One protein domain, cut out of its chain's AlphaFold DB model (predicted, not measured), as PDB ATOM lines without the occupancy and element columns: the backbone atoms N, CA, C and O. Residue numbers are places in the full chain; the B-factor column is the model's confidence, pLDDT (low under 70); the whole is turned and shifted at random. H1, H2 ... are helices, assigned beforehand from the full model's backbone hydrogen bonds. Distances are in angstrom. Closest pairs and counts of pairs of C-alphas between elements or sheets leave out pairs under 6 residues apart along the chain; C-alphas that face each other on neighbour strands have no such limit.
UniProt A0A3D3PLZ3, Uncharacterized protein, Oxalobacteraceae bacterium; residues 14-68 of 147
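This is residues 14 to 68 of the 147 residues of an uncharacterized protein of Oxalobacteraceae bacterium (UniProt A0A3D3PLZ3). Three helices joined end to end make an open, angular chain without a common core: the long helix H1 and the shorter H2 form a wide V with its point at residues 36 to 39, and H3 turns off at a second corner from the far end of H2. Most of H1, residues 14 to 29, and the last part of H3, residues 59 to 68, stick out free of the rest. The printed part has 55 residues with three named helices, in the order H1, H2, H3, and no named strand; the class is all helix. The whole is only just extended, close to loose, with a radius of gyration of the C-alphas of 15.5 A, and the C-alphas span 43 by 30 by 25 A along their three main axes.

H1, residues 14 to 35, is close to but not clearly touching H2, residues 40 to 49, with 2 pairs of C-alphas within 8 A. Their closest C-alphas, those of Ser 33 and Phe 41, are 7.2 A apart. The two helices run opposite ways at a steep tilt of 69 degrees, only just short of about perpendicular, and their centres are 19.9 A apart. H2 and H3, residues 55 to 68, only just touch, with 3 pairs of C-alphas within 8 A, and they touch only at the corner by their link. Their closest C-alphas, those of Met 49 and His 55, are 6.6 A apart. The lines of H2 and H3 are about perpendicular, but only just, at 71 degrees. H3 touches H2 with residues 55 to 58 alone. H1 and H3 are apart. Every O i to N i+4 pair is within hydrogen-bond range in H1 and H2, and 9 of 10 are in H3.

H1 begins at C-alpha 14, at (8.468, 45.203, 15.712), and runs 31.6 A to C-alpha 35, at (30.027, 43.258, -7.298). H2 has 10 residues, Phe 40 to Met 49, and is 13.9 A long from first to last C-alpha. H3 has 14 residues, His 55 to Val 68, measures 19.8 A from first to last C-alpha, and ends at C-alpha 68, at (11.511, 29.688, -25.470).

The two C-alphas farthest apart, those of Leu 14 and Asn 66, are 45.3 A apart. The printed part has no cut. The links from H1 to H2, of 4 residues, and from H2 to H3, of 5 residues, are both tight. Residues 34 to 40 stand free. The mean pLDDT of the printed part of this model is 70.0; it is under 70 at residues 33 to 47 and 49 to 68, and the means of H1, H2 and H3 are 86, 65 and 57.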
ATOM      1  N   LEU A  14       7.396  46.179  15.767       82.62
ATOM      2  CA  LEU A  14       8.468  45.203  15.712       82.62
ATOM      3  C   LEU A  14       8.330  44.250  14.513       82.62
ATOM      4  O   LEU A  14       9.342  43.904  13.912       82.62
ATOM      5  N   SER A  15       7.112  43.875  14.098       84.25
ATOM      6  CA  SER A  15       6.925  43.048  12.895       84.25
ATOM      7  C   SER A  15       7.260  43.825  11.624       84.25
ATOM      8  O   SER A  15       7.969  43.305  10.766       84.25
ATOM      9  N   CYS A  16       6.837  45.090  11.530       87.81
ATOM     10  CA  CYS A  16       7.221  45.958  10.416       87.81
ATOM     11  C   CYS A  16       8.741  46.134  10.350       87.81
ATOM     12  O   CYS A  16       9.325  45.977   9.280       87.81
ATOM     13  N   ALA A  17       9.395  46.397  11.486       88.88
ATOM     14  CA  ALA A  17      10.848  46.538  11.542       88.88
ATOM     15  C   ALA A  17      11.575  45.267  11.070       88.88
ATOM     16  O   ALA A  17      12.532  45.359  10.301       88.88
ATOM     17  N   LEU A  18      11.093  44.085  11.467       93.19
ATOM     18  CA  LEU A  18      11.645  42.811  11.005       93.19
ATOM     19  C   LEU A  18      11.461  42.621   9.497       93.19
ATOM     20  O   LEU A  18      12.416  42.249   8.820       93.19
ATOM     21  N   LEU A  19      10.274  42.916   8.955       93.31
ATOM     22  CA  LEU A  19       9.999  42.781   7.522       93.31
ATOM     23  C   LEU A  19      10.913  43.681   6.683       93.31
ATOM     24  O   LEU A  19      11.563  43.204   5.752       93.31
ATOM     25  N   PHE A  20      11.017  44.964   7.033       95.19
ATOM     26  CA  PHE A  20      11.875  45.895   6.300       95.19
ATOM     27  C   PHE A  20      13.364  45.592   6.486       95.19
ATOM     28  O   PHE A  20      14.127  45.706   5.527       95.19
ATOM     29  N   GLY A  21      13.778  45.141   7.675       94.69
ATOM     30  CA  GLY A  21      15.144  44.677   7.915       94.69
ATOM     31  C   GLY A  21      15.524  43.493   7.021       94.69
ATOM     32  O   GLY A  21      16.614  43.471   6.451       94.69
ATOM     33  N   LEU A  22      14.603  42.545   6.826       95.56
ATOM     34  CA  LEU A  22      14.817  41.370   5.978       95.56
ATOM     35  C   LEU A  22      14.922  41.757   4.495       95.56
ATOM     36  O   LEU A  22      15.839  41.318   3.800       95.56
ATOM     37  N   VAL A  23      14.040  42.642   4.022       95.19
ATOM     38  CA  VAL A  23      14.086  43.164   2.645       95.19
ATOM     39  C   VAL A  23      15.398  43.908   2.376       95.19
ATOM     40  O   VAL A  23      16.037  43.674   1.349       95.19
ATOM     41  N   ALA A  24      15.840  44.760   3.306       93.81
ATOM     42  CA  ALA A  24      17.097  45.493   3.176       93.81
ATOM     43  C   ALA A  24      18.314  44.555   3.143       93.81
ATOM     44  O   ALA A  24      19.229  44.756   2.345       93.81
ATOM     45  N   LEU A  25      18.306  43.501   3.963       93.00
ATOM     46  CA  LEU A  25      19.363  42.494   3.990       93.00
ATOM     47  C   LEU A  25      19.453  41.741   2.654       93.00
ATOM     48  O   LEU A  25      20.548  41.588   2.115       93.00
ATOM     49  N   ILE A  26      18.319  41.342   2.069       90.56
ATOM     50  CA  ILE A  26      18.285  40.696   0.745       90.56
ATOM     51  C   ILE A  26      18.844  41.633  -0.334       90.56
ATOM     52  O   ILE A  26      19.670  41.215  -1.145       90.56
ATOM     53  N   ALA A  27      18.437  42.905  -0.330       87.50
ATOM     54  CA  ALA A  27      18.925  43.893  -1.288       87.50
ATOM     55  C   ALA A  27      20.441  44.121  -1.162       87.50
ATOM     56  O   ALA A  27      21.147  44.167  -2.170       87.50
ATOM     57  N   ALA A  28      20.957  44.203   0.068       86.69
ATOM     58  CA  ALA A  28      22.386  44.343   0.326       86.69
ATOM     59  C   ALA A  28      23.175  43.131  -0.190       86.69
ATOM     60  O   ALA A  28      24.186  43.305  -0.869       86.69
ATOM     61  N   ILE A  29      22.684  41.914   0.060       83.44
ATOM     62  CA  ILE A  29      23.291  40.682  -0.458       83.44
ATOM     63  C   ILE A  29      23.292  40.673  -1.989       83.44
ATOM     64  O   ILE A  29      24.310  40.342  -2.593       83.44
ATOM     65  N   ALA A  30      22.189  41.066  -2.630       81.94
ATOM     66  CA  ALA A  30      22.091  41.108  -4.087       81.94
ATOM     67  C   ALA A  30      23.085  42.108  -4.708       81.94
ATOM     68  O   ALA A  30      23.790  41.772  -5.660       81.94
ATOM     69  N   LEU A  31      23.205  43.308  -4.135       79.62
ATOM     70  CA  LEU A  31      24.179  44.311  -4.579       79.62
ATOM     71  C   LEU A  31      25.623  43.827  -4.384       79.62
ATOM     72  O   LEU A  31      26.469  44.016  -5.259       79.62
ATOM     73  N   PHE A  32      25.903  43.158  -3.263       75.25
ATOM     74  CA  PHE A  32      27.224  42.593  -2.986       75.25
ATOM     75  C   PHE A  32      27.555  41.409  -3.910       75.25
ATOM     76  O   PHE A  32      28.695  41.256  -4.356       75.25
ATOM     77  N   SER A  33      26.545  40.610  -4.265       65.50
ATOM     78  CA  SER A  33      26.653  39.532  -5.247       65.50
ATOM     79  C   SER A  33      27.024  40.057  -6.626       65.50
ATOM     80  O   SER A  33      27.887  39.479  -7.274       65.50
ATOM     81  N   MET A  34      26.389  41.138  -7.084       66.62
ATOM     82  CA  MET A  34      26.674  41.722  -8.399       66.62
ATOM     83  C   MET A  34      28.076  42.329  -8.486       66.62
ATOM     84  O   MET A  34      28.636  42.428  -9.573       66.62
ATOM     85  N   ARG A  35      28.660  42.727  -7.350       68.44
ATOM     86  CA  ARG A  35      30.027  43.258  -7.298       68.44
ATOM     87  C   ARG A  35      31.101  42.169  -7.376       68.44
ATOM     88  O   ARG A  35      32.253  42.476  -7.673       68.44
ATOM     89  N   SER A  36      30.746  40.918  -7.113       57.19
ATOM     90  CA  SER A  36      31.681  39.800  -7.190       57.19
ATOM     91  C   SER A  36      31.717  39.291  -8.631       57.19
ATOM     92  O   SER A  36      30.784  38.633  -9.074       57.19
ATOM     93  N   GLU A  37      32.800  39.557  -9.369       55.53
ATOM     94  CA  GLU A  37      33.002  39.109 -10.767       55.53
ATOM     95  C   GLU A  37      32.941  37.577 -10.956       55.53
ATOM     96  O   GLU A  37      32.914  37.071 -12.077       55.53
ATOM     97  N   ARG A  38      32.874  36.816  -9.860       55.22
ATOM     98  CA  ARG A  38      32.529  35.396  -9.842       55.22
ATOM     99  C   ARG A  38      31.156  35.233  -9.204       55.22
ATOM    100  O   ARG A  38      30.975  35.512  -8.020       55.22
ATOM    101  N   ASN A  39      30.194  34.761  -9.992       61.25
ATOM    102  CA  ASN A  39      28.827  34.487  -9.557       61.25
ATOM    103  C   ASN A  39      28.788  33.294  -8.580       61.25
ATOM    104  O   ASN A  39      28.337  32.208  -8.937       61.25
ATOM    105  N   PHE A  40      29.208  33.490  -7.329       59.06
ATOM    106  CA  PHE A  40      29.085  32.483  -6.266       59.06
ATOM    107  C   PHE A  40      27.632  32.031  -6.068       59.06
ATOM    108  O   PHE A  40      27.378  30.891  -5.690       59.06
ATOM    109  N   PHE A  41      26.667  32.892  -6.403       64.62
ATOM    110  CA  PHE A  41      25.250  32.546  -6.428       64.62
ATOM    111  C   PHE A  41      24.887  31.594  -7.561       64.62
ATOM    112  O   PHE A  41      24.061  30.728  -7.333       64.62
ATOM    113  N   ALA A  42      25.507  31.668  -8.742       60.34
ATOM    114  CA  ALA A  42      25.258  30.687  -9.802       60.34
ATOM    115  C   ALA A  42      25.821  29.305  -9.426       60.34
ATOM    116  O   ALA A  42      25.177  28.283  -9.662       60.34
ATOM    117  N   GLU A  43      26.983  29.255  -8.769       63.72
ATOM    118  CA  GLU A  43      27.564  28.003  -8.265       63.72
ATOM    119  C   GLU A  43      26.779  27.425  -7.079       63.72
ATOM    120  O   GLU A  43      26.495  26.229  -7.041       63.72
ATOM    121  N   ALA A  44      26.364  28.257  -6.122       67.88
ATOM    122  CA  ALA A  44      25.533  27.813  -5.005       67.88
ATOM    123  C   ALA A  44      24.126  27.410  -5.474       67.88
ATOM    124  O   ALA A  44      23.614  26.371  -5.066       67.88
ATOM    125  N   TRP A  45      23.520  28.180  -6.380       67.44
ATOM    126  CA  TRP A  45      22.201  27.895  -6.939       67.44
ATOM    127  C   TRP A  45      22.202  26.645  -7.805       67.44
ATOM    128  O   TRP A  45      21.285  25.840  -7.698       67.44
ATOM    129  N   SER A  46      23.240  26.427  -8.617       65.19
ATOM    130  CA  SER A  46      23.387  25.172  -9.358       65.19
ATOM    131  C   SER A  46      23.544  23.991  -8.402       65.19
ATOM    132  O   SER A  46      22.843  23.003  -8.575       65.19
ATOM    133  N   ARG A  47      24.344  24.090  -7.334       67.75
ATOM    134  CA  ARG A  47      24.444  23.015  -6.327       67.75
ATOM    135  C   ARG A  47      23.124  22.753  -5.594       67.75
ATOM    136  O   ARG A  47      22.779  21.596  -5.374       67.75
ATOM    137  N   VAL A  48      22.361  23.797  -5.268       70.75
ATOM    138  CA  VAL A  48      21.037  23.669  -4.633       70.75
ATOM    139  C   VAL A  48      20.008  23.090  -5.605       70.75
ATOM    140  O   VAL A  48      19.262  22.190  -5.230       70.75
ATOM    141  N   MET A  49      19.998  23.517  -6.869       63.59
ATOM    142  CA  MET A  49      19.097  22.983  -7.896       63.59
ATOM    143  C   MET A  49      19.412  21.539  -8.300       63.59
ATOM    144  O   MET A  49      18.503  20.815  -8.696       63.59
ATOM    145  N   HIS A  50      20.664  21.098  -8.164       61.28
ATOM    146  CA  HIS A  50      21.054  19.697  -8.363       61.28
ATOM    147  C   HIS A  50      20.849  18.827  -7.111       61.28
ATOM    148  O   HIS A  50      21.040  17.614  -7.178       61.28
ATOM    149  N   SER A  51      20.448  19.407  -5.972       63.19
ATOM    150  CA  SER A  51      20.010  18.629  -4.809       63.19
ATOM    151  C   SER A  51      18.609  18.045  -5.048       63.19
ATOM    152  O   SER A  51      17.842  18.570  -5.854       63.19
ATOM    153  N   ALA A  52      18.247  16.967  -4.347       56.62
ATOM    154  CA  ALA A  52      16.998  16.222  -4.567       56.62
ATOM    155  C   ALA A  52      15.706  17.073  -4.481       56.62
ATOM    156  O   ALA A  52      14.690  16.702  -5.061       56.62
ATOM    157  N   ALA A  53      15.744  18.234  -3.817       59.03
ATOM    158  CA  ALA A  53      14.632  19.190  -3.762       59.03
ATOM    159  C   ALA A  53      14.517  20.101  -5.009       59.03
ATOM    160  O   ALA A  53      13.479  20.721  -5.226       59.03
ATOM    161  N   GLY A  54      15.565  20.193  -5.836       52.84
ATOM    162  CA  GLY A  54      15.642  21.057  -7.018       52.84
ATOM    163  C   GLY A  54      15.242  20.393  -8.341       52.84
ATOM    164  O   GLY A  54      14.947  21.094  -9.309       52.84
ATOM    165  N   HIS A  55      15.136  19.059  -8.391       55.31
ATOM    166  CA  HIS A  55      14.721  18.332  -9.603       55.31
ATOM    167  C   HIS A  55      13.319  18.726 -10.097       55.31
ATOM    168  O   HIS A  55      13.107  18.853 -11.303       55.31
ATOM    169  N   GLY A  56      12.382  19.016  -9.185       57.84
ATOM    170  CA  GLY A  56      11.046  19.501  -9.557       57.84
ATOM    171  C   GLY A  56      11.066  20.887 -10.216       57.84
ATOM    172  O   GLY A  56      10.308  21.147 -11.148       57.84
ATOM    173  N   ALA A  57      11.979  21.767  -9.798       56.06
ATOM    174  CA  ALA A  57      12.124  23.103 -10.374       56.06
ATOM    175  C   ALA A  57      12.920  23.094 -11.693       56.06
ATOM    176  O   ALA A  57      12.601  23.861 -12.604       56.06
ATOM    177  N   GLN A  58      13.896  22.190 -11.843       56.56
ATOM    178  CA  GLN A  58      14.615  21.977 -13.106       56.56
ATOM    179  C   GLN A  58      13.697  21.456 -14.216       56.56
ATOM    180  O   GLN A  58      13.863  21.846 -15.372       56.56
ATOM    181  N   GLN A  59      12.707  20.618 -13.899       58.59
ATOM    182  CA  GLN A  59      11.767  20.094 -14.893       58.59
ATOM    183  C   GLN A  59      10.820  21.185 -15.431       58.59
ATOM    184  O   GLN A  59      10.534  21.231 -16.625       58.59
ATOM    185  N   ILE A  60      10.415  22.130 -14.575       60.50
ATOM    186  CA  ILE A  60       9.610  23.296 -14.974       60.50
ATOM    187  C   ILE A  60      10.468  24.307 -15.750       60.50
ATOM    188  O   ILE A  60      10.058  24.762 -16.815       60.50
ATOM    189  N   GLN A  61      11.685  24.611 -15.285       57.84
ATOM    190  CA  GLN A  61      12.590  25.515 -16.004       57.84
ATOM    191  C   GLN A  61      13.003  24.962 -17.368       57.84
ATOM    192  O   GLN A  61      13.013  25.709 -18.338       57.84
ATOM    193  N   SER A  62      13.307  23.669 -17.482       58.03
ATOM    194  CA  SER A  62      13.642  23.057 -18.775       58.03
ATOM    195  C   SER A  62      12.447  23.035 -19.732       58.03
ATOM    196  O   SER A  62      12.635  23.295 -20.917       58.03
ATOM    197  N   ALA A  63      11.217  22.844 -19.243       58.50
ATOM    198  CA  ALA A  63      10.009  22.984 -20.058       58.50
ATOM    199  C   ALA A  63       9.810  24.427 -20.566       58.50
ATOM    200  O   ALA A  63       9.541  24.628 -21.750       58.50
ATOM    201  N   THR A  64      10.022  25.439 -19.717       57.06
ATOM    202  CA  THR A  64       9.940  26.853 -20.119       57.06
ATOM    203  C   THR A  64      11.078  27.252 -21.066       57.06
ATOM    204  O   THR A  64      10.835  27.916 -22.070       57.06
ATOM    205  N   ILE A  65      12.311  26.807 -20.811       58.94
ATOM    206  CA  ILE A  65      13.475  27.074 -21.669       58.94
ATOM    207  C   ILE A  65      13.298  26.408 -23.035       58.94
ATOM    208  O   ILE A  65      13.617  27.026 -24.045       58.94
ATOM    209  N   ASN A  66      12.744  25.195 -23.098       54.12
ATOM    210  CA  ASN A  66      12.460  24.517 -24.364       54.12
ATOM    211  C   ASN A  66      11.313  25.183 -25.139       54.12
ATOM    212  O   ASN A  66      11.389  25.273 -26.362       54.12
ATOM    213  N   MET A  67      10.299  25.731 -24.457       52.44
ATOM    214  CA  MET A  67       9.272  26.556 -25.111       52.44
ATOM    215  C   MET A  67       9.839  27.873 -25.661       52.44
ATOM    216  O   MET A  67       9.451  28.287 -26.750       52.44
ATOM    217  N   VAL A  68      10.804  28.493 -24.973       53.25
ATOM    218  CA  VAL A  68      11.511  29.688 -25.470       53.25
ATOM    219  C   VAL A  68      12.490  29.337 -26.603       53.25
ATOM    220  O   VAL A  68      12.633  30.113 -27.542       53.25
TER     221      VAL A  68